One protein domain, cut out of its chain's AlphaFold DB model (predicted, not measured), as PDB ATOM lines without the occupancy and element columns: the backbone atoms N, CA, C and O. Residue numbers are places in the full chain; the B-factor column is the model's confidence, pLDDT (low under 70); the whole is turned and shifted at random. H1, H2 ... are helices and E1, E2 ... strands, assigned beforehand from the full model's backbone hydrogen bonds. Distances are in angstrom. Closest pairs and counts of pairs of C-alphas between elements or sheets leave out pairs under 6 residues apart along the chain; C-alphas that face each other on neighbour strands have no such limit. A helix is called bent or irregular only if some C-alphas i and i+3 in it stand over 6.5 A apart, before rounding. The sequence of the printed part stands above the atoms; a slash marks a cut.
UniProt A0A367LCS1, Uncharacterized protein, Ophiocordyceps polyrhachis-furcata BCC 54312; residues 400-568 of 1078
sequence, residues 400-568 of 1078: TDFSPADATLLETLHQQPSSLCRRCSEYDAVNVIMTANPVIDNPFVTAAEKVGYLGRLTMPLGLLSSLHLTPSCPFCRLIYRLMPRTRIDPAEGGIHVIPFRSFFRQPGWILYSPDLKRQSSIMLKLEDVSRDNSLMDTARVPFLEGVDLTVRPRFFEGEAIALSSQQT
ATOM      1  N   THR A 400      32.347   6.290 309.783       60.91
ATOM      2  CA  THR A 400      31.118   5.520 309.576       60.91
ATOM      3  C   THR A 400      31.460   4.147 309.029       60.91
ATOM      4  O   THR A 400      32.184   4.021 308.042       60.91
ATOM      5  N   ASP A 401      30.951   3.108 309.693       61.84
ATOM      6  CA  ASP A 401      31.156   1.735 309.251       61.84
ATOM      7  C   ASP A 401      30.495   1.537 307.885       61.84
ATOM      8  O   ASP A 401      29.290   1.749 307.704       61.84
ATOM      9  N   PHE A 402      31.289   1.106 306.906       70.00
ATOM     10  CA  PHE A 402      30.772   0.761 305.596       70.00
ATOM     11  C   PHE A 402      30.128  -0.624 305.641       70.00
ATOM     12  O   PHE A 402      30.786  -1.622 305.947       70.00
ATOM     13  N   SER A 403      28.825  -0.691 305.371       70.12
ATOM     14  CA  SER A 403      28.077  -1.927 305.577       70.12
ATOM     15  C   SER A 403      28.436  -2.998 304.536       70.12
ATOM     16  O   SER A 403      28.682  -2.672 303.371       70.12
ATOM     17  N   PRO A 404      28.404  -4.298 304.894       74.88
ATOM     18  CA  PRO A 404      28.591  -5.375 303.920       74.88
ATOM     19  C   PRO A 404      27.595  -5.322 302.749       74.88
ATOM     20  O   PRO A 404      27.933  -5.706 301.629       74.88
ATOM     21  N   ALA A 405      26.378  -4.820 302.990       73.81
ATOM     22  CA  ALA A 405      25.361  -4.633 301.959       73.81
ATOM     23  C   ALA A 405      25.762  -3.540 300.957       73.81
ATOM     24  O   ALA A 405      25.645  -3.747 299.749       73.81
ATOM     25  N   ASP A 406      26.298  -2.417 301.441       76.50
ATOM     26  CA  ASP A 406      26.791  -1.346 300.577       76.50
ATOM     27  C   ASP A 406      28.013  -1.794 299.770       76.50
ATOM     28  O   ASP A 406      28.128  -1.453 298.592       76.50
ATOM     29  N   ALA A 407      28.904  -2.590 300.372       79.06
ATOM     30  CA  ALA A 407      30.039  -3.186 299.670       79.06
ATOM     31  C   ALA A 407      29.576  -4.105 298.543       79.06
ATOM     32  O   ALA A 407      29.969  -3.911 297.396       79.06
ATOM     33  N   THR A 408      28.654  -5.021 298.843       81.25
ATOM     34  CA  THR A 408      28.072  -5.931 297.846       81.25
ATOM     35  C   THR A 408      27.391  -5.159 296.714       81.25
ATOM     36  O   THR A 408      27.538  -5.500 295.538       81.25
ATOM     37  N   LEU A 409      26.664  -4.085 297.045       81.38
ATOM     38  CA  LEU A 409      26.035  -3.228 296.049       81.38
ATOM     39  C   LEU A 409      27.075  -2.543 295.159       81.38
ATOM     40  O   LEU A 409      26.949  -2.595 293.939       81.38
ATOM     41  N   LEU A 410      28.083  -1.893 295.744       84.12
ATOM     42  CA  LEU A 410      29.112  -1.197 294.975       84.12
ATOM     43  C   LEU A 410      29.913  -2.163 294.099       84.12
ATOM     44  O   LEU A 410      30.177  -1.829 292.949       84.12
ATOM     45  N   GLU A 411      30.231  -3.364 294.587       84.75
ATOM     46  CA  GLU A 411      30.867  -4.419 293.785       84.75
ATOM     47  C   GLU A 411      29.989  -4.836 292.601       84.75
ATOM     48  O   GLU A 411      30.472  -4.929 291.471       84.75
ATOM     49  N   THR A 412      28.687  -5.019 292.833       84.88
ATOM     50  CA  THR A 412      27.723  -5.357 291.776       84.88
ATOM     51  C   THR A 412      27.638  -4.247 290.728       84.88
ATOM     52  O   THR A 412      27.658  -4.517 289.529       84.88
ATOM     53  N   LEU A 413      27.568  -2.985 291.161       82.06
ATOM     54  CA  LEU A 413      27.500  -1.827 290.267       82.06
ATOM     55  C   LEU A 413      28.806  -1.608 289.495       82.06
ATOM     56  O   LEU A 413      28.765  -1.182 288.343       82.06
ATOM     57  N   HIS A 414      29.954  -1.904 290.104       84.75
ATOM     58  CA  HIS A 414      31.265  -1.786 289.468       84.75
ATOM     59  C   HIS A 414      31.424  -2.751 288.282       84.75
ATOM     60  O   HIS A 414      32.093  -2.428 287.305       84.75
ATOM     61  N   GLN A 415      30.766  -3.914 288.326       84.31
ATOM     62  CA  GLN A 415      30.773  -4.900 287.238       84.31
ATOM     63  C   GLN A 415      29.871  -4.520 286.049       84.31
ATOM     64  O   GLN A 415      29.893  -5.194 285.019       84.31
ATOM     65  N   GLN A 416      29.068  -3.458 286.166       82.44
ATOM     66  CA  GLN A 416      28.163  -3.010 285.109       82.44
ATOM     67  C   GLN A 416      28.815  -1.950 284.205       82.44
ATOM     68  O   GLN A 416      29.674  -1.186 284.654       82.44
ATOM     69  N   PRO A 417      28.383  -1.835 282.931       83.06
ATOM     70  CA  PRO A 417      28.793  -0.734 282.069       83.06
ATOM     71  C   PRO A 417      28.522   0.616 282.741       83.06
ATOM     72  O   PRO A 417      27.435   0.850 283.273       83.06
ATOM     73  N   SER A 418      29.510   1.508 282.720       86.75
ATOM     74  CA  SER A 418      29.433   2.785 283.424       86.75
ATOM     75  C   SER A 418      29.932   3.949 282.571       86.75
ATOM     76  O   SER A 418      30.778   3.792 281.693       86.75
ATOM     77  N   SER A 419      29.365   5.129 282.812       87.75
ATOM     78  CA  SER A 419      29.706   6.382 282.134       87.75
ATOM     79  C   SER A 419      29.396   7.559 283.050       87.75
ATOM     80  O   SER A 419      28.426   7.505 283.808       87.75
ATOM     81  N   LEU A 420      30.178   8.639 282.978       85.88
ATOM     82  CA  LEU A 420      29.897   9.835 283.774       85.88
ATOM     83  C   LEU A 420      28.499  10.383 283.456       85.88
ATOM     84  O   LEU A 420      28.145  10.572 282.295       85.88
ATOM     85  N   CYS A 421      27.713  10.673 284.496       81.38
ATOM     86  CA  CYS A 421      26.488  11.446 284.314       81.38
ATOM     87  C   CYS A 421      26.840  12.897 283.960       81.38
ATOM     88  O   CYS A 421      27.936  13.368 284.272       81.38
ATOM     89  N   ARG A 422      25.891  13.629 283.365       80.06
ATOM     90  CA  ARG A 422      26.098  15.009 282.899       80.06
ATOM     91  C   ARG A 422      26.769  15.908 283.948       80.06
ATOM     92  O   ARG A 422      27.805  16.487 283.656       80.06
ATOM     93  N   ARG A 423      26.252  15.930 285.185       84.62
ATOM     94  CA  ARG A 423      26.812  16.724 286.298       84.62
ATOM     95  C   ARG A 423      28.278  16.382 286.585       84.62
ATOM     96  O   ARG A 423      29.101  17.272 286.746       84.62
ATOM     97  N   CYS A 424      28.607  15.091 286.647       85.31
ATOM     98  CA  CYS A 424      29.970  14.645 286.947       85.31
ATOM     99  C   CYS A 424      30.922  14.876 285.764       85.31
ATOM    100  O   CYS A 424      32.100  15.143 285.977       85.31
ATOM    101  N   SER A 425      30.413  14.787 284.532       86.94
ATOM    102  CA  SER A 425      31.175  15.093 283.321       86.94
ATOM    103  C   SER A 425      31.484  16.584 283.190       86.94
ATOM    104  O   SER A 425      32.570  16.922 282.740       86.94
ATOM    105  N   GLU A 426      30.549  17.464 283.559       83.94
ATOM    106  CA  GLU A 426      30.740  18.922 283.532       83.94
ATOM    107  C   GLU A 426      31.709  19.398 284.629       83.94
ATOM    108  O   GLU A 426      32.437  20.363 284.419       83.94
ATOM    109  N   TYR A 427      31.746  18.716 285.780       87.62
ATOM    110  CA  TYR A 427      32.656  19.057 286.879       87.62
ATOM    111  C   TYR A 427      34.127  18.718 286.598       87.62
ATOM    112  O   TYR A 427      35.009  19.431 287.065       87.62
ATOM    113  N   ASP A 428      34.389  17.639 285.852       89.56
ATOM    114  CA  ASP A 428      35.743  17.192 285.497       89.56
ATOM    115  C   ASP A 428      36.665  16.999 286.722       89.56
ATOM    116  O   ASP A 428      37.646  17.715 286.945       89.56
ATOM    117  N   ALA A 429      36.331  16.007 287.555       92.38
ATOM    118  CA  ALA A 429      37.012  15.751 288.827       92.38
ATOM    119  C   ALA A 429      38.534  15.548 288.685       92.38
ATOM    120  O   ALA A 429      39.291  15.985 289.554       92.38
ATOM    121  N   VAL A 430      38.990  14.914 287.597       94.00
ATOM    122  CA  VAL A 430      40.421  14.715 287.323       94.00
ATOM    123  C   VAL A 430      41.096  16.063 287.112       94.00
ATOM    124  O   VAL A 430      42.091  16.366 287.773       94.00
ATOM    125  N   ASN A 431      40.540  16.904 286.237       91.25
ATOM    126  CA  ASN A 431      41.093  18.226 285.985       91.25
ATOM    127  C   ASN A 431      41.068  19.103 287.245       91.25
ATOM    128  O   ASN A 431      42.045  19.803 287.514       91.25
ATOM    129  N   VAL A 432      40.010  19.030 288.062       90.12
ATOM    130  CA  VAL A 432      39.945  19.752 289.343       90.12
ATOM    131  C   VAL A 432      41.077  19.319 290.273       90.12
ATOM    132  O   VAL A 432      41.808  20.180 290.757       90.12
ATOM    133  N   ILE A 433      41.289  18.016 290.488       91.25
ATOM    134  CA  ILE A 433      42.391  17.516 291.330       91.25
ATOM    135  C   ILE A 433      43.755  17.991 290.798       91.25
ATOM    136  O   ILE A 433      44.631  18.384 291.570       91.25
ATOM    137  N   MET A 434      43.937  18.002 289.478       88.81
ATOM    138  CA  MET A 434      45.209  18.354 288.845       88.81
ATOM    139  C   MET A 434      45.505  19.857 288.836       88.81
ATOM    140  O   MET A 434      46.665  20.267 288.934       88.81
ATOM    141  N   THR A 435      44.482  20.694 288.687       85.12
ATOM    142  CA  THR A 435      44.652  22.135 288.443       85.12
ATOM    143  C   THR A 435      44.299  23.002 289.636       85.12
ATOM    144  O   THR A 435      44.761  24.147 289.704       85.12
ATOM    145  N   ALA A 436      43.534  22.478 290.599       81.81
ATOM    146  CA  ALA A 436      43.210  23.220 291.799       81.81
ATOM    147  C   ALA A 436      44.496  23.669 292.506       81.81
ATOM    148  O   ALA A 436      45.520  22.988 292.551       81.81
ATOM    149  N   ASN A 437      44.448  24.860 293.083       77.12
ATOM    150  CA  ASN A 437      45.413  25.296 294.078       77.12
ATOM    151  C   ASN A 437      44.594  25.864 295.237       77.12
ATOM    152  O   ASN A 437      44.360  27.072 295.263       77.12
ATOM    153  N   PRO A 438      44.085  24.996 296.136       68.06
ATOM    154  CA  PRO A 438      43.331  25.432 297.303       68.06
ATOM    155  C   PRO A 438      44.109  26.463 298.089       68.06
ATOM    156  O   PRO A 438      45.330  26.344 298.197       68.06
ATOM    157  N   VAL A 439      43.409  27.484 298.579       63.44
ATOM    158  CA  VAL A 439      44.031  28.591 299.302       63.44
ATOM    159  C   VAL A 439      44.741  28.023 300.532       63.44
ATOM    160  O   VAL A 439      44.117  27.466 301.428       63.44
ATOM    161  N   ILE A 440      46.068  28.136 300.527       55.72
ATOM    162  CA  ILE A 440      46.988  27.498 301.478       55.72
ATOM    163  C   ILE A 440      47.202  28.423 302.687       55.72
ATOM    164  O   ILE A 440      48.323  28.827 302.946       55.72
ATOM    165  N   ASP A 441      46.155  28.809 303.415       53.56
ATOM    166  CA  ASP A 441      46.321  29.589 304.661       53.56
ATOM    167  C   ASP A 441      46.815  31.028 304.453       53.56
ATOM    168  O   ASP A 441      47.890  31.420 304.906       53.56
ATOM    169  N   ASN A 442      46.015  31.864 303.793       47.50
ATOM    170  CA  ASN A 442      46.252  33.301 303.845       47.50
ATOM    171  C   ASN A 442      45.072  34.004 304.546       47.50
ATOM    172  O   ASN A 442      44.000  34.133 303.945       47.50
ATOM    173  N   PRO A 443      45.245  34.467 305.803       41.94
ATOM    174  CA  PRO A 443      44.225  35.240 306.514       41.94
ATOM    175  C   PRO A 443      43.925  36.595 305.844       41.94
ATOM    176  O   PRO A 443      42.940  37.237 306.193       41.94
ATOM    177  N   PHE A 444      44.725  37.001 304.853       41.88
ATOM    178  CA  PHE A 444      44.570  38.217 304.054       41.88
ATOM    179  C   PHE A 444      43.930  37.990 302.673       41.88
ATOM    180  O   PHE A 444      43.804  38.944 301.911       41.88
ATOM    181  N   VAL A 445      43.520  36.761 302.322       53.72
ATOM    182  CA  VAL A 445      42.703  36.545 301.110       53.72
ATOM    183  C   VAL A 445      41.314  37.099 301.375       53.72
ATOM    184  O   VAL A 445      40.658  36.729 302.353       53.72
ATOM    185  N   THR A 446      40.874  37.999 300.504       56.44
ATOM    186  CA  THR A 446      39.603  38.698 300.668       56.44
ATOM    187  C   THR A 446      38.436  37.708 300.645       56.44
ATOM    188  O   THR A 446      38.479  36.672 299.976       56.44
ATOM    189  N   ALA A 447      37.346  38.030 301.348       55.34
ATOM    190  CA  ALA A 447      36.121  37.228 301.290       55.34
ATOM    191  C   ALA A 447      35.634  37.036 299.836       55.34
ATOM    192  O   ALA A 447      35.165  35.961 299.478       55.34
ATOM    193  N   ALA A 448      35.840  38.039 298.974       55.75
ATOM    194  CA  ALA A 448      35.512  37.980 297.551       55.75
ATOM    195  C   ALA A 448      36.350  36.948 296.774       55.75
ATOM    196  O   ALA A 448      35.808  36.208 295.953       55.75
ATOM    197  N   GLU A 449      37.652  36.844 297.048       56.75
ATOM    198  CA  GLU A 449      38.528  35.839 296.430       56.75
ATOM    199  C   GLU A 449      38.199  34.419 296.902       56.75
ATOM    200  O   GLU A 449      38.212  33.495 296.088       56.75
ATOM    201  N   LYS A 450      37.835  34.239 298.182       59.12
ATOM    202  CA  LYS A 450      37.351  32.946 298.701       59.12
ATOM    203  C   LYS A 450      36.032  32.534 298.048       59.12
ATOM    204  O   LYS A 450      35.919  31.403 297.589       59.12
ATOM    205  N   VAL A 451      35.074  33.452 297.921       61.72
ATOM    206  CA  VAL A 451      33.790  33.196 297.241       61.72
ATOM    207  C   VAL A 451      34.003  32.882 295.754       61.72
ATOM    208  O   VAL A 451      33.426  31.926 295.238       61.72
ATOM    209  N   GLY A 452      34.883  33.616 295.065       61.03
ATOM    210  CA  GLY A 452      35.225  33.358 293.661       61.03
ATOM    211  C   GLY A 452      36.052  32.083 293.431       61.03
ATOM    212  O   GLY A 452      36.046  31.528 292.329       61.03
ATOM    213  N   TYR A 453      36.782  31.612 294.445       63.94
ATOM    214  CA  TYR A 453      37.458  30.313 294.453       63.94
ATOM    215  C   TYR A 453      36.449  29.174 294.654       63.94
ATOM    216  O   TYR A 453      36.384  28.262 293.825       63.94
ATOM    217  N   LEU A 454      35.619  29.275 295.699       62.06
ATOM    218  CA  LEU A 454      34.581  28.301 296.020       62.06
ATOM    219  C   LEU A 454      33.604  28.147 294.851       62.06
ATOM    220  O   LEU A 454      33.348  27.026 294.444       62.06
ATOM    221  N   GLY A 455      33.162  29.228 294.209       64.62
ATOM    222  CA  GLY A 455      32.251  29.136 293.062       64.62
ATOM    223  C   GLY A 455      32.816  28.431 291.817       64.62
ATOM    224  O   GLY A 455      32.033  27.964 290.996       64.62
ATOM    225  N   ARG A 456      34.146  28.340 291.647       70.44
ATOM    226  CA  ARG A 456      34.773  27.768 290.434       70.44
ATOM    227  C   ARG A 456      35.133  26.290 290.535       70.44
ATOM    228  O   ARG A 456      35.120  25.607 289.521       70.44
ATOM    229  N   LEU A 457      35.526  25.820 291.719       76.88
ATOM    230  CA  LEU A 457      36.070  24.466 291.908       76.88
ATOM    231  C   LEU A 457      35.169  23.554 292.745       76.88
ATOM    232  O   LEU A 457      35.484  22.382 292.953       76.88
ATOM    233  N   THR A 458      34.054  24.089 293.224       79.81
ATOM    234  CA  THR A 458      33.088  23.360 294.035       79.81
ATOM    235  C   THR A 458      31.993  22.775 293.156       79.81
ATOM    236  O   THR A 458      31.424  23.477 292.322       79.81
ATOM    237  N   MET A 459      31.654  21.505 293.379       85.88
ATOM    238  CA  MET A 459      30.465  20.900 292.784       85.88
ATOM    239  C   MET A 459      29.315  20.910 293.799       85.88
ATOM    240  O   MET A 459      29.380  20.163 294.780       85.88
ATOM    241  N   PRO A 460      28.246  21.694 293.584       78.94
ATOM    242  CA  PRO A 460      27.050  21.595 294.407       78.94
ATOM    243  C   PRO A 460      26.341  20.260 294.169       78.94
ATOM    244  O   PRO A 460      26.046  19.876 293.033       78.94
ATOM    245  N   LEU A 461      26.057  19.548 295.258       74.44
ATOM    246  CA  LEU A 461      25.248  18.331 295.252       74.44
ATOM    247  C   LEU A 461      23.782  18.608 295.618       74.44
ATOM    248  O   LEU A 461      22.911  17.845 295.199       74.44
ATOM    249  N   GLY A 462      23.517  19.709 296.328       66.31
ATOM    250  CA  GLY A 462      22.187  20.104 296.804       66.31
ATOM    251  C   GLY A 462      21.901  19.627 298.229       66.31
ATOM    252  O   GLY A 462      22.796  19.160 298.934       66.31
ATOM    253  N   LEU A 463      20.650  19.759 298.678       61.75
ATOM    254  CA  LEU A 463      20.235  19.277 299.998       61.75
ATOM    255  C   LEU A 463      20.315  17.748 300.047       61.75
ATOM    256  O   LEU A 463      20.005  17.087 299.052       61.75
ATOM    257  N   LEU A 464      20.658  17.182 301.211       58.94
ATOM    258  CA  LEU A 464      20.748  15.728 301.407       58.94
ATOM    259  C   LEU A 464      19.433  15.030 301.043       58.94
ATOM    260  O   LEU A 464      19.449  13.995 300.384       58.94
ATOM    261  N   SER A 465      18.301  15.637 301.409       53.44
ATOM    262  CA  SER A 465      16.949  15.160 301.089       53.44
ATOM    263  C   SER A 465      16.650  15.090 299.587       53.44
ATOM    264  O   SER A 465      15.736  14.377 299.188       53.44
ATOM    265  N   SER A 466      17.424  15.802 298.765       51.16
ATOM    266  CA  SER A 466      17.277  15.894 297.306       51.16
ATOM    267  C   SER A 466      18.487  15.339 296.541       51.16
ATOM    268  O   SER A 466      18.606  15.523 295.327       51.16
ATOM    269  N   LEU A 467      19.433  14.705 297.245       61.94
ATOM    270  CA  LEU A 467      20.682  14.244 296.658       61.94
ATOM    271  C   LEU A 467      20.439  13.023 295.769       61.94
ATOM    272  O   LEU A 467      20.190  11.916 296.241       61.94
ATOM    273  N   HIS A 468      20.594  13.218 294.462       61.66
ATOM    274  CA  HIS A 468      20.557  12.136 293.488       61.66
ATOM    275  C   HIS A 468      21.972  11.731 293.053       61.66
ATOM    276  O   HIS A 468      22.743  12.562 292.561       61.66
ATOM    277  N   LEU A 469      22.304  10.445 293.196       76.44
ATOM    278  CA  LEU A 469      23.544   9.834 292.715       76.44
ATOM    279  C   LEU A 469      23.204   8.748 291.692       76.44
ATOM    280  O   LEU A 469      22.446   7.831 291.983       76.44
ATOM    281  N   THR A 470      23.771   8.853 290.491       79.50
ATOM    282  CA  THR A 470      23.529   7.912 289.388       79.50
ATOM    283  C   THR A 470      24.374   6.643 289.569       79.50
ATOM    284  O   THR A 470      25.598   6.753 289.493       79.50
ATOM    285  N   PRO A 471      23.792   5.438 289.743       78.06
ATOM    286  CA  PRO A 471      24.582   4.230 290.028       78.06
ATOM    287  C   PRO A 471      25.521   3.796 288.901       78.06
ATOM    288  O   PRO A 471      26.588   3.247 289.169       78.06
ATOM    289  N   SER A 472      25.164   4.082 287.645       83.94
ATOM    290  CA  SER A 472      26.016   3.844 286.472       83.94
ATOM    291  C   SER A 472      27.118   4.896 286.292       83.94
ATOM    292  O   SER A 472      27.937   4.763 285.386       83.94
ATOM    293  N   CYS A 473      27.179   5.930 287.139       87.56
ATOM    294  CA  CYS A 473      28.240   6.931 287.106       87.56
ATOM    295  C   CYS A 473      29.355   6.567 288.102       87.56
ATOM    296  O   CYS A 473      29.094   6.543 289.309       87.56
ATOM    297  N   PRO A 474      30.606   6.363 287.644       93.94
ATOM    298  CA  PRO A 474      31.720   6.000 288.524       93.94
ATOM    299  C   PRO A 474      31.984   7.052 289.612       93.94
ATOM    300  O   PRO A 474      32.167   6.718 290.780       93.94
ATOM    301  N   PHE A 475      31.904   8.345 289.282       94.50
ATOM    302  CA  PHE A 475      32.133   9.401 290.274       94.50
ATOM    303  C   PHE A 475      31.017   9.484 291.328       94.50
ATOM    304  O   PHE A 475      31.289   9.701 292.507       94.50
ATOM    305  N   CYS A 476      29.762   9.233 290.939       90.00
ATOM    306  CA  CYS A 476      28.645   9.151 291.885       90.00
ATOM    307  C   CYS A 476      28.819   7.998 292.886       90.00
ATOM    308  O   CYS A 476      28.432   8.156 294.039       90.00
ATOM    309  N   ARG A 477      29.412   6.866 292.478       91.75
ATOM    310  CA  ARG A 477      29.719   5.749 293.389       91.75
ATOM    311  C   ARG A 477      30.778   6.133 294.425       91.75
ATOM    312  O   ARG A 477      30.602   5.830 295.602       91.75
ATOM    313  N   LEU A 478      31.820   6.864 294.012       93.12
ATOM    314  CA  LEU A 478      32.817   7.425 294.936       93.12
ATOM    315  C   LEU A 478      32.166   8.385 295.940       93.12
ATOM    316  O   LEU A 478      32.386   8.253 297.140       93.12
ATOM    317  N   ILE A 479      31.300   9.289 295.475       90.69
ATOM    318  CA  ILE A 479      30.555  10.211 296.349       90.69
ATOM    319  C   ILE A 479      29.662   9.441 297.327       90.69
ATOM    320  O   ILE A 479      29.664   9.747 298.514       90.69
ATOM    321  N   TYR A 480      28.942   8.418 296.857       87.31
ATOM    322  CA  TYR A 480      28.077   7.589 297.701       87.31
ATOM    323  C   TYR A 480      28.842   6.903 298.838       87.31
ATOM    324  O   TYR A 480      28.313   6.775 299.944       87.31
ATOM    325  N   ARG A 481      30.085   6.475 298.575       86.25
ATOM    326  CA  ARG A 481      30.942   5.843 299.581       86.25
ATOM    327  C   ARG A 481      31.342   6.809 300.696       86.25
ATOM    328  O   ARG A 481      31.358   6.375 301.841       86.25
ATOM    329  N   LEU A 482      31.613   8.073 300.358       85.75
ATOM    330  CA  LEU A 482      31.947   9.140 301.313       85.75
ATOM    331  C   LEU A 482      30.727   9.643 302.102       85.75
ATOM    332  O   LEU A 482      30.889  10.399 303.058       85.75
ATOM    333  N   MET A 483      29.500   9.297 301.687       81.69
ATOM    334  CA  MET A 483      28.307   9.794 302.364       81.69
ATOM    335  C   MET A 483      28.206   9.216 303.785       81.69
ATOM    336  O   MET A 483      28.085   7.993 303.932       81.69
ATOM    337  N   PRO A 484      28.150  10.079 304.811       71.94
ATOM    338  CA  PRO A 484      28.042   9.672 306.199       71.94
ATOM    339  C   PRO A 484      26.744   8.900 306.417       71.94
ATOM    340  O   PRO A 484      25.695   9.213 305.850       71.94
ATOM    341  N   ARG A 485      26.831   7.859 307.244       70.25
ATOM    342  CA  ARG A 485      25.708   6.975 307.580       70.25
ATOM    343  C   ARG A 485      24.867   7.461 308.760       70.25
ATOM    344  O   ARG A 485      23.810   6.902 309.018       70.25
ATOM    345  N   THR A 486      25.302   8.505 309.457       58.97
ATOM    346  CA  THR A 486      24.539   9.151 310.530       58.97
ATOM    347  C   THR A 486      23.537  10.160 309.971       58.97
ATOM    348  O   THR A 486      23.736  10.718 308.893       58.97
ATOM    349  N   ARG A 487      22.464  10.444 310.721       55.66
ATOM    350  CA  ARG A 487      21.468  11.452 310.334       55.66
ATOM    351  C   ARG A 487      22.106  12.842 310.292       55.66
ATOM    352  O   ARG A 487      22.664  13.297 311.284       55.66
ATOM    353  N   ILE A 488      21.980  13.521 309.156       57.97
ATOM    354  CA  ILE A 488      22.428  14.904 308.970       57.97
ATOM    355  C   ILE A 488      21.282  15.688 308.362       57.97
ATOM    356  O   ILE A 488      20.609  15.197 307.457       57.97
ATOM    357  N   ASP A 489      21.089  16.906 308.848       55.47
ATOM    358  CA  ASP A 489      20.266  17.907 308.187       55.47
ATOM    359  C   ASP A 489      21.207  19.014 307.694       55.47
ATOM    360  O   ASP A 489      21.685  19.801 308.517       55.47
ATOM    361  N   PRO A 490      21.624  19.006 306.412       50.66
ATOM    362  CA  PRO A 490      22.490  20.058 305.912       50.66
ATOM    363  C   PRO A 490      21.711  21.368 305.896       50.66
ATOM    364  O   PRO A 490      20.542  21.400 305.515       50.66
ATOM    365  N   ALA A 491      22.360  22.459 306.278       49.97
ATOM    366  CA  ALA A 491      21.722  23.770 306.245       49.97
ATOM    367  C   ALA A 491      21.331  24.209 304.818       49.97
ATOM    368  O   ALA A 491      21.651  23.544 303.833       49.97
ATOM    369  N   GLU A 492      20.716  25.392 304.701       46.94
ATOM    370  CA  GLU A 492      20.154  25.958 303.459       46.94
ATOM    371  C   GLU A 492      21.078  25.894 302.225       46.94
ATOM    372  O   GLU A 492      20.590  25.831 301.097       46.94
ATOM    373  N   GLY A 493      22.405  25.874 302.412       52.03
ATOM    374  CA  GLY A 493      23.376  25.768 301.322       52.03
ATOM    375  C   GLY A 493      23.561  24.361 300.730       52.03
ATOM    376  O   GLY A 493      23.945  24.258 299.570       52.03
ATOM    377  N   GLY A 494      23.265  23.277 301.455       67.81
ATOM    378  CA  GLY A 494      23.410  21.897 300.970       67.81
ATOM    379  C   GLY A 494      24.847  21.344 300.947       67.81
ATOM    380  O   GLY A 494      25.795  21.954 301.440       67.81
ATOM    381  N   ILE A 495      25.004  20.140 300.392       77.25
ATOM    382  CA  ILE A 495      26.265  19.385 300.359       77.25
ATOM    383  C   ILE A 495      27.065  19.758 299.113       77.25
ATOM    384  O   ILE A 495      26.507  19.930 298.026       77.25
ATOM    385  N   HIS A 496      28.384  19.823 299.258       81.50
ATOM    386  CA  HIS A 496      29.318  20.143 298.188       81.50
ATOM    387  C   HIS A 496      30.450  19.128 298.097       81.50
ATOM    388  O   HIS A 496      30.901  18.612 299.116       81.50
ATOM    389  N   VAL A 497      30.940  18.887 296.878       87.38
ATOM    390  CA  VAL A 497      32.269  18.299 296.660       87.38
ATOM    391  C   VAL A 497      33.261  19.437 296.490       87.38
ATOM    392  O   VAL A 497      33.084  20.263 295.588       87.38
ATOM    393  N   ILE A 498      34.302  19.471 297.321       85.06
ATOM    394  CA  ILE A 498      35.336  20.505 297.239       85.06
ATOM    395  C   ILE A 498      36.752  19.920 297.238       85.06
ATOM    396  O   ILE A 498      37.002  18.918 297.918       85.06
ATOM    397  N   PRO A 499      37.700  20.537 296.509       87.62
ATOM    398  CA  PRO A 499      39.102  20.167 296.586       87.62
ATOM    399  C   PRO A 499      39.780  20.762 297.820       87.62
ATOM    400  O   PRO A 499      39.561  21.915 298.184       87.62
ATOM    401  N   PHE A 500      40.687  19.998 298.418       85.31
ATOM    402  CA  PHE A 500      41.517  20.441 299.532       85.31
ATOM    403  C   PHE A 500      42.925  19.837 299.441       85.31
ATOM    404  O   PHE A 500      43.159  18.851 298.738       85.31
ATOM    405  N   ARG A 501      43.889  20.455 300.130       85.62
ATOM    406  CA  ARG A 501      45.264  19.942 300.224       85.62
ATOM    407  C   ARG A 501      45.327  18.777 301.201       85.62
ATOM    408  O   ARG A 501      44.861  18.904 302.330       85.62
ATOM    409  N   SER A 502      45.967  17.679 300.814       85.19
ATOM    410  CA  SER A 502      46.025  16.481 301.658       85.19
ATOM    411  C   SER A 502      46.743  16.700 302.994       85.19
ATOM    412  O   SER A 502      46.396  16.042 303.973       85.19
ATOM    413  N   PHE A 503      47.665  17.670 303.098       79.56
ATOM    414  CA  PHE A 503      48.306  17.991 304.380       79.56
ATOM    415  C   PHE A 503      47.319  18.502 305.441       79.56
ATOM    416  O   PHE A 503      47.653  18.451 306.619       79.56
ATOM    417  N   PHE A 504      46.117  18.983 305.079       75.50
ATOM    418  CA  PHE A 504      45.102  19.396 306.068       75.50
ATOM    419  C   PHE A 504      44.620  18.235 306.941       75.50
ATOM    420  O   PHE A 504      43.974  18.461 307.959       75.50
ATOM    421  N   ARG A 505      44.939  17.002 306.549       77.69
ATOM    422  CA  ARG A 505      44.678  15.782 307.315       77.69
ATOM    423  C   ARG A 505      45.810  15.459 308.296       77.69
ATOM    424  O   ARG A 505      45.699  14.508 309.055       77.69
ATOM    425  N   GLN A 506      46.908  16.221 308.268       71.75
ATOM    426  CA  GLN A 506      48.075  16.009 309.119       71.75
ATOM    427  C   GLN A 506      48.063  16.957 310.324       71.75
ATOM    428  O   GLN A 506      47.972  18.177 310.136       71.75
ATOM    429  N   PRO A 507      48.219  16.440 311.555       62.34
ATOM    430  CA  PRO A 507      48.391  17.269 312.739       62.34
ATOM    431  C   PRO A 507      49.528  18.284 312.580       62.34
ATOM    432  O   PRO A 507      50.575  18.007 311.988       62.34
ATOM    433  N   GLY A 508      49.290  19.493 313.097       59.19
ATOM    434  CA  GLY A 508      50.246  20.603 313.117       59.19
ATOM    435  C   GLY A 508      50.847  20.965 311.759       59.19
ATOM    436  O   GLY A 508      52.001  21.394 311.649       59.19
ATOM    437  N   TRP A 509      50.035  20.857 310.705       65.00
ATOM    438  CA  TRP A 509      50.470  21.202 309.363       65.00
ATOM    439  C   TRP A 509      50.942  22.644 309.188       65.00
ATOM    440  O   TRP A 509      51.649  22.961 308.227       65.00
ATOM    441  N   ILE A 510      50.595  23.523 310.128       60.34
ATOM    442  CA  ILE A 510      51.038  24.915 310.161       60.34
ATOM    443  C   ILE A 510      52.567  25.039 310.160       60.34
ATOM    444  O   ILE A 510      53.095  26.009 309.626       60.34
ATOM    445  N   LEU A 511      53.277  24.015 310.649       61.00
ATOM    446  CA  LEU A 511      54.737  23.968 310.668       61.00
ATOM    447  C   LEU A 511      55.349  23.478 309.340       61.00
ATOM    448  O   LEU A 511      56.569  23.383 309.217       61.00
ATOM    449  N   TYR A 512      54.547  23.060 308.344       68.44
ATOM    450  CA  TYR A 512      55.051  22.704 307.004       68.44
ATOM    451  C   TYR A 512      55.564  23.938 306.268       68.44
ATOM    452  O   TYR A 512      54.873  24.953 306.194       68.44
ATOM    453  N   SER A 513      56.778  23.847 305.708       74.56
ATOM    454  CA  SER A 513      57.303  24.917 304.861       74.56
ATOM    455  C   SER A 513      56.363  25.126 303.667       74.56
ATOM    456  O   SER A 513      55.736  24.166 303.203       74.56
ATOM    457  N   PRO A 514      56.252  26.352 303.129       76.56
ATOM    458  CA  PRO A 514      55.409  26.606 301.964       76.56
ATOM    459  C   PRO A 514      55.729  25.695 300.769       76.56
ATOM    460  O   PRO A 514      54.817  25.293 300.050       76.56
ATOM    461  N   ASP A 515      56.998  25.327 300.575       80.12
ATOM    462  CA  ASP A 515      57.420  24.388 299.528       80.12
ATOM    463  C   ASP A 515      56.875  22.982 299.748       80.12
ATOM    464  O   ASP A 515      56.348  22.372 298.819       80.12
ATOM    465  N   LEU A 516      56.935  22.487 300.982       78.38
ATOM    466  CA  LEU A 516      56.417  21.170 301.324       78.38
ATOM    467  C   LEU A 516      54.883  21.143 301.222       78.38
ATOM    468  O   LEU A 516      54.316  20.241 300.611       78.38
ATOM    469  N   LYS A 517      54.201  22.203 301.680       81.00
ATOM    470  CA  LYS A 517      52.755  22.385 301.464       81.00
ATOM    471  C   LYS A 517      52.391  22.378 299.975       81.00
ATOM    472  O   LYS A 517      51.398  21.757 299.593       81.00
ATOM    473  N   ARG A 518      53.193  23.019 299.114       83.62
ATOM    474  CA  ARG A 518      53.001  22.998 297.653       83.62
ATOM    475  C   ARG A 518      53.186  21.602 297.057       83.62
ATOM    476  O   ARG A 518      52.468  21.271 296.120       83.62
ATOM    477  N   GLN A 519      54.075  20.777 297.595       85.56
ATOM    478  CA  GLN A 519      54.274  19.401 297.124       85.56
ATOM    479  C   GLN A 519      53.141  18.445 297.527       85.56
ATOM    480  O   GLN A 519      53.067  17.343 296.989       85.56
ATOM    481  N   SER A 520      52.250  18.845 298.443       87.06
ATOM    482  CA  SER A 520      51.126  17.997 298.856       87.06
ATOM    483  C   SER A 520      50.088  17.783 297.754       87.06
ATOM    484  O   SER A 520      49.746  18.711 297.007       87.06
ATOM    485  N   SER A 521      49.545  16.570 297.696       90.25
ATOM    486  CA  SER A 521      48.470  16.208 296.774       90.25
ATOM    487  C   SER A 521      47.170  16.984 297.027       90.25
ATOM    488  O   SER A 521      46.989  17.669 298.041       90.25
ATOM    489  N   ILE A 522      46.261  16.909 296.058       90.69
ATOM    490  CA  ILE A 522      44.915  17.469 296.166       90.69
ATOM    491  C   ILE A 522      43.931  16.314 296.170       90.69
ATOM    492  O   ILE A 522      44.033  15.392 295.362       90.69
ATOM    493  N   MET A 523      42.990  16.371 297.098       92.69
ATOM    494  CA  MET A 523      41.936  15.380 297.269       92.69
ATOM    495  C   MET A 523      40.582  16.085 297.257       92.69
ATOM    496  O   MET A 523      40.514  17.305 297.419       92.69
ATOM    497  N   LEU A 524      39.506  15.327 297.068       92.44
ATOM    498  CA  LEU A 524      38.137  15.836 297.149       92.44
ATOM    499  C   LEU A 524      37.476  15.347 298.439       92.44
ATOM    500  O   LEU A 524      37.633  14.179 298.799       92.44
ATOM    501  N   LYS A 525      36.727  16.221 299.113       89.12
ATOM    502  CA  LYS A 525      35.904  15.887 300.287       89.12
ATOM    503  C   LYS A 525      34.451  16.313 300.089       89.12
ATOM    504  O   LYS A 525      34.162  17.115 299.198       89.12
ATOM    505  N   LEU A 526      33.566  15.794 300.941       85.62
ATOM    506  CA  LEU A 526      32.201  16.297 301.105       85.62
ATOM    507  C   LEU A 526      32.138  17.309 302.254       85.62
ATOM    508  O   LEU A 526      32.758  17.096 303.293       85.62
ATOM    509  N   GLU A 527      31.396  18.400 302.074       77.06
ATOM    510  CA  GLU A 527      31.238  19.446 303.095       77.06
ATOM    511  C   GLU A 527      29.859  20.134 303.034       77.06
ATOM    512  O   GLU A 527      29.240  20.208 301.969       77.06
ATOM    513  N   ASP A 528      29.381  20.637 304.180       68.69
ATOM    514  CA  ASP A 528      28.171  21.467 304.326       68.69
ATOM    515  C   ASP A 528      28.548  22.959 304.374       68.69
ATOM    516  O   ASP A 528      29.394  23.365 305.173       68.69
ATOM    517  N   VAL A 529      27.886  23.781 303.552       57.31
ATOM    518  CA  VAL A 529      28.133  25.233 303.406       57.31
ATOM    519  C   VAL A 529      27.991  26.017 304.705       57.31
ATOM    520  O   VAL A 529      28.702  27.000 304.910       57.31
ATOM    521  N   SER A 530      27.062  25.642 305.585       51.25
ATOM    522  CA  SER A 530      26.744  26.464 306.765       51.25
ATOM    523  C   SER A 530      27.820  26.483 307.830       51.25
ATOM    524  O   SER A 530      27.845  27.388 308.666       51.25
ATOM    525  N   ARG A 531      28.699  25.482 307.830       50.91
ATOM    526  CA  ARG A 531      29.683  25.345 308.890       50.91
ATOM    527  C   ARG A 531      30.907  26.229 308.683       50.91
ATOM    528  O   ARG A 531      31.590  26.449 309.674       50.91
ATOM    529  N   ASP A 532      31.167  26.795 307.503       48.78
ATOM    530  CA  ASP A 532      32.464  27.430 307.196       48.78
ATOM    531  C   ASP A 532      32.612  28.923 307.581       48.78
ATOM    532  O   ASP A 532      33.534  29.588 307.127       48.78
ATOM    533  N   ASN A 533      31.745  29.489 308.434       37.53
ATOM    534  CA  ASN A 533      31.765  30.946 308.688       37.53
ATOM    535  C   ASN A 533      31.831  31.422 310.145       37.53
ATOM    536  O   ASN A 533      31.712  32.625 310.383       37.53
ATOM    537  N   SER A 534      32.075  30.565 311.137       35.16
ATOM    538  CA  SER A 534      32.237  31.061 312.507       35.16
ATOM    539  C   SER A 534      33.340  30.359 313.287       35.16
ATOM    540  O   SER A 534      33.443  29.136 313.306       35.16
ATOM    541  N   LEU A 535      34.111  31.205 313.980       34.31
ATOM    542  CA  LEU A 535      35.143  30.926 314.978       34.31
ATOM    543  C   LEU A 535      36.556  30.750 314.396       34.31
ATOM    544  O   LEU A 535      36.982  29.670 314.005       34.31
ATOM    545  N   MET A 536      37.310  31.850 314.398       35.03
ATOM    546  CA  MET A 536      38.751  31.802 314.635       35.03
ATOM    547  C   MET A 536      38.961  32.100 316.120       35.03
ATOM    548  O   MET A 536      38.543  33.160 316.576       35.03
ATOM    549  N   ASP A 537      39.582  31.185 316.861       34.97
ATOM    550  CA  ASP A 537      40.111  31.484 318.193       34.97
ATOM    551  C   ASP A 537      41.565  31.925 318.043       34.97
ATOM    552  O   ASP A 537      42.368  31.290 317.356       34.97
ATOM    553  N   THR A 538      41.922  33.031 318.677       34.56
ATOM    554  CA  THR A 538      43.314  33.445 318.851       34.56
ATOM    555  C   THR A 538      43.861  32.774 320.103       34.56
ATOM    556  O   THR A 538      43.410  33.052 321.212       34.56
ATOM    557  N   ALA A 539      44.855  31.900 319.945       36.16
ATOM    558  CA  ALA A 539      45.558  31.289 321.063       36.16
ATOM    559  C   ALA A 539      46.949  31.919 321.179       36.16
ATOM    560  O   ALA A 539      47.806  31.721 320.320       36.16
ATOM    561  N   ARG A 540      47.204  32.665 322.258       35.66
ATOM    562  CA  ARG A 540      48.570  33.092 322.580       35.66
ATOM    563  C   ARG A 540      49.355  31.911 323.122       35.66
ATOM    564  O   ARG A 540      48.928  31.254 324.067       35.66
ATOM    565  N   VAL A 541      50.499  31.657 322.506       35.75
ATOM    566  CA  VAL A 541      51.366  30.509 322.758       35.75
ATOM    567  C   VAL A 541      52.543  30.997 323.622       35.75
ATOM    568  O   VAL A 541      53.437  31.651 323.092       35.75
ATOM    569  N   PRO A 542      52.570  30.749 324.949       33.44
ATOM    570  CA  PRO A 542      53.440  31.501 325.867       33.44
ATOM    571  C   PRO A 542      54.960  31.280 325.733       33.44
ATOM    572  O   PRO A 542      55.718  32.014 326.355       33.44
ATOM    573  N   PHE A 543      55.426  30.280 324.978       36.00
ATOM    574  CA  PHE A 543      56.856  29.909 324.862       36.00
ATOM    575  C   PHE A 543      57.460  30.187 323.475       36.00
ATOM    576  O   PHE A 543      58.634  29.899 323.267       36.00
ATOM    577  N   LEU A 544      56.696  30.757 322.533       36.19
ATOM    578  CA  LEU A 544      57.259  31.363 321.324       36.19
ATOM    579  C   LEU A 544      57.215  32.882 321.489       36.19
ATOM    580  O   LEU A 544      56.153  33.490 321.360       36.19
ATOM    581  N   GLU A 545      58.357  33.501 321.786       33.19
ATOM    582  CA  GLU A 545      58.461  34.962 321.778       33.19
ATOM    583  C   GLU A 545      57.981  35.520 320.426       33.19
ATOM    584  O   GLU A 545      58.498  35.167 319.368       33.19
ATOM    585  N   GLY A 546      56.981  36.407 320.462       34.75
ATOM    586  CA  GLY A 546      56.587  37.226 319.312       34.75
ATOM    587  C   GLY A 546      55.668  36.579 318.270       34.75
ATOM    588  O   GLY A 546      55.447  37.202 317.233       34.75
ATOM    589  N   VAL A 547      55.105  35.387 318.508       37.09
ATOM    590  CA  VAL A 547      54.177  34.746 317.555       37.09
ATOM    591  C   VAL A 547      52.761  34.656 318.137       37.09
ATOM    592  O   VAL A 547      52.423  33.719 318.859       37.09
ATOM    593  N   ASP A 548      51.903  35.623 317.797       37.78
ATOM    594  CA  ASP A 548      50.449  35.480 317.945       37.78
ATOM    595  C   ASP A 548      49.965  34.463 316.888       37.78
ATOM    596  O   ASP A 548      49.888  34.780 315.699       37.78
ATOM    597  N   LEU A 549      49.670  33.221 317.293       42.16
ATOM    598  CA  LEU A 549      49.063  32.224 316.404       42.16
ATOM    599  C   LEU A 549      47.535  32.287 316.524       42.16
ATOM    600  O   LEU A 549      46.937  31.928 317.536       42.16
ATOM    601  N   THR A 550      46.874  32.721 315.455       37.16
ATOM    602  CA  THR A 550      45.429  32.530 315.298       37.16
ATOM    603  C   THR A 550      45.178  31.060 314.957       37.16
ATOM    604  O   THR A 550      45.621  30.594 313.908       37.16
ATOM    605  N   VAL A 551      44.499  30.307 315.827       42.66
ATOM    606  CA  VAL A 551      44.291  28.861 315.667       42.66
ATOM    607  C   VAL A 551      42.804  28.523 315.773       42.66
ATOM    608  O   VAL A 551      42.273  28.272 316.849       42.66
ATOM    609  N   ARG A 552      42.155  28.394 314.614       44.78
ATOM    610  CA  ARG A 552      41.219  27.284 314.361       44.78
ATOM    611  C   ARG A 552      41.405  26.757 312.938       44.78
ATOM    612  O   ARG A 552      40.698  27.179 312.027       44.78
ATOM    613  N   PRO A 553      42.348  25.837 312.708       49.41
ATOM    614  CA  PRO A 553      42.351  25.053 311.496       49.41
ATOM    615  C   PRO A 553      41.411  23.869 311.721       49.41
ATOM    616  O   PRO A 553      41.719  22.969 312.497       49.41
ATOM    617  N   ARG A 554      40.244  23.852 311.073       52.34
ATOM    618  CA  ARG A 554      39.494  22.595 310.958       52.34
ATOM    619  C   ARG A 554      40.312  21.650 310.074       52.34
ATOM    620  O   ARG A 554      40.427  21.874 308.871       52.34
ATOM    621  N   PHE A 555      40.940  20.648 310.686       64.88
ATOM    622  CA  PHE A 555      41.563  19.529 309.980       64.88
ATOM    623  C   PHE A 555      40.451  18.629 309.429       64.88
ATOM    624  O   PHE A 555      39.437  18.440 310.097       64.88
ATOM    625  N   PHE A 556      40.620  18.097 308.218       75.94
ATOM    626  CA  PHE A 556      39.657  17.150 307.648       75.94
ATOM    627  C   PHE A 556      40.035  15.728 308.067       75.94
ATOM    628  O   PHE A 556      41.075  15.213 307.646       75.94
ATOM    629  N   GLU A 557      39.205  15.102 308.899       76.12
ATOM    630  CA  GLU A 557      39.486  13.780 309.477       76.12
ATOM    631  C   GLU A 557      38.759  12.647 308.727       76.12
ATOM    632  O   GLU A 557      39.172  11.491 308.838       76.12
ATOM    633  N   GLY A 558      37.736  12.979 307.927       81.25
ATOM    634  CA  GLY A 558      36.890  12.031 307.197       81.25
ATOM    635  C   GLY A 558      37.526  11.386 305.959       81.25
ATOM    636  O   GLY A 558      38.716  11.548 305.662       81.25
ATOM    637  N   GLU A 559      36.710  10.628 305.221       88.81
ATOM    638  CA  GLU A 559      37.098   9.978 303.962       88.81
ATOM    639  C   GLU A 559      37.224  10.973 302.807       88.81
ATOM    640  O   GLU A 559      36.446  11.915 302.678       88.81
ATOM    641  N   ALA A 560      38.182  10.736 301.916       92.50
ATOM    642  CA  ALA A 560      38.436  11.600 300.766       92.50
ATOM    643  C   ALA A 560      38.439  10.807 299.457       92.50
ATOM    644  O   ALA A 560      38.520   9.584 299.462       92.50
ATOM    645  N   ILE A 561      38.410  11.493 298.319       95.31
ATOM    646  CA  ILE A 561      38.687  10.900 297.006       95.31
ATOM    647  C   ILE A 561      40.054  11.398 296.548       95.31
ATOM    648  O   ILE A 561      40.290  12.607 296.498       95.31
ATOM    649  N   ALA A 562      40.942  10.472 296.200       95.00
ATOM    650  CA  ALA A 562      42.262  10.779 295.668       95.00
ATOM    651  C   ALA A 562      42.436  10.216 294.258       95.00
ATOM    652  O   ALA A 562      41.814   9.225 293.876       95.00
ATOM    653  N   LEU A 563      43.322  10.867 293.511       94.19
ATOM    654  CA  LEU A 563      43.879  10.367 292.265       94.19
ATOM    655  C   LEU A 563      45.115   9.509 292.572       94.19
ATOM    656  O   LEU A 563      45.888   9.841 293.472       94.19
ATOM    657  N   SER A 564      45.313   8.433 291.808       89.19
ATOM    658  CA  SER A 564      46.517   7.598 291.876       89.19
ATOM    659  C   SER A 564      47.798   8.420 291.810       89.19
ATOM    660  O   SER A 564      47.980   9.210 290.885       89.19
ATOM    661  N   SER A 565      48.706   8.194 292.763       83.19
ATOM    662  CA  SER A 565      49.986   8.901 292.898       83.19
ATOM    663  C   SER A 565      50.801   8.912 291.601       83.19
ATOM    664  O   SER A 565      51.322   9.952 291.209       83.19
ATOM    665  N   GLN A 566      50.818   7.792 290.873       84.00
ATOM    666  CA  GLN A 566      51.515   7.640 289.588       84.00
ATOM    667  C   GLN A 566      50.933   8.515 288.470       84.00
ATOM    668  O   GLN A 566      51.604   8.783 287.476       84.00
ATOM    669  N   GLN A 567      49.678   8.928 288.626       87.75
ATOM    670  CA  GLN A 567      48.935   9.749 287.679       87.75
ATOM    671  C   GLN A 567      48.734  11.174 288.194       87.75
ATOM    672  O   GLN A 567      48.052  11.935 287.526       87.75
ATOM    673  N   THR A 568      49.293  11.556 289.349       82.56
ATOM    674  CA  THR A 568      49.294  12.951 289.818       82.56
ATOM    675  C   THR A 568      50.355  13.790 289.100       82.56
ATOM    676  O   THR A 568      51.186  13.276 288.347       82.56
TER     677      THR A 568
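Overview. This is residues 400 to 568 of the 1078 residues of an uncharacterized protein of Ophiocordyceps polyrhachis-furcata BCC 54312 (UniProt A0A367LCS1). A small twisted sheet, E1 E2 E3, lies in the middle with E6 beside E3, and short helices are scattered round it, H3 crossing over E3. At one end of the long axis H1 lies off the sheet, next to H5, and at the other end the thin hairpin of E4 and E5 reaches far out. The printed part has 169 residues with eight named helices and six named strands, in the order H1 H2 H3 H4 E1 H5 E2 H6 H7 E3 H8 E4 E5 E6, of mixed class. Both sheets, E1 E2 E3 and E4 E5, are antiparallel. The whole is compact, with a radius of gyration of the C-alphas of 18.0 A, yet elongated, spanning 61 by 38 by 33 A.

Arrangement. H1, residues 404 to 414, is close to but not clearly touching H5, residues 474 to 482: the closest C-alphas, of Leu 410 and Arg 477, are 7.2 A apart, at a shallow tilt of 13 degrees, opposite ways. The sheet has edge strands E1, residues 459 to 462, and E3, residues 522 to 528, and inner strand E2, residues 495 to 501. N 459 and O 497 are 2.9 A apart, and N 498 and O 525 are 3.0 A apart, within hydrogen-bond range. H2, residues 422 to 427, only grazes the sheet. H3, residues 429 to 435, is over E3 at a height over the sheet of 8.2 A and runs across the strands, at 68 degrees to E3 on the local plane; its closest C-alphas to E3 are Ile 433 and Ile 522, 5.5 A. H4, residues 447 to 457, and H5 only graze the sheet, as does H6, residues 502 to 505, which is only just on it, with 5 pairs of C-alphas within 10 A. H7, residues 514 to 519, is not on it, and H8, residues 529 to 533, is only just not on it, with 4 pairs. E4, residues 538 to 540, and E5, residues 548 to 550, form a hairpin, with N 539 and O 549 3.2 A apart, within hydrogen-bond range. E6, residues 560 to 563, pairs with no named strand; its closest C-alpha pair with E3, Ala 562 and Met 523, is 4.9 A apart. Every O i to N i+4 pair is within hydrogen-bond range in H1, H2, H3, H5 and H7, against 6 of 7 in H4 and 0 of 1 in H8, where 0 of 2 O i to N i+3 pairs are; H6 is too short for an i+4 pair.

Along the chain. H1 begins at C-alpha 404 (28.591, -5.375, 303.920) and measures 15.1 A; H4 measures 15.8 A, E2 19.0 A and E3 19.1 A. H8 is irregular, but only just: C-alphas 530 and 533 are 7.0 A apart. E6 ends at C-alpha 563 (43.879, 10.367, 292.265).

Size, cuts and confidence. The two C-alphas farthest apart, of Pro 417 and Glu 545, are 61.1 A apart. The printed part has no cut; the links H3 to H4, E1 to H5 and H5 to E2 are long. Mean pLDDT of the printed part is 70.4, and 70 residues are under 70, among them 438 to 455 and 528 to 555.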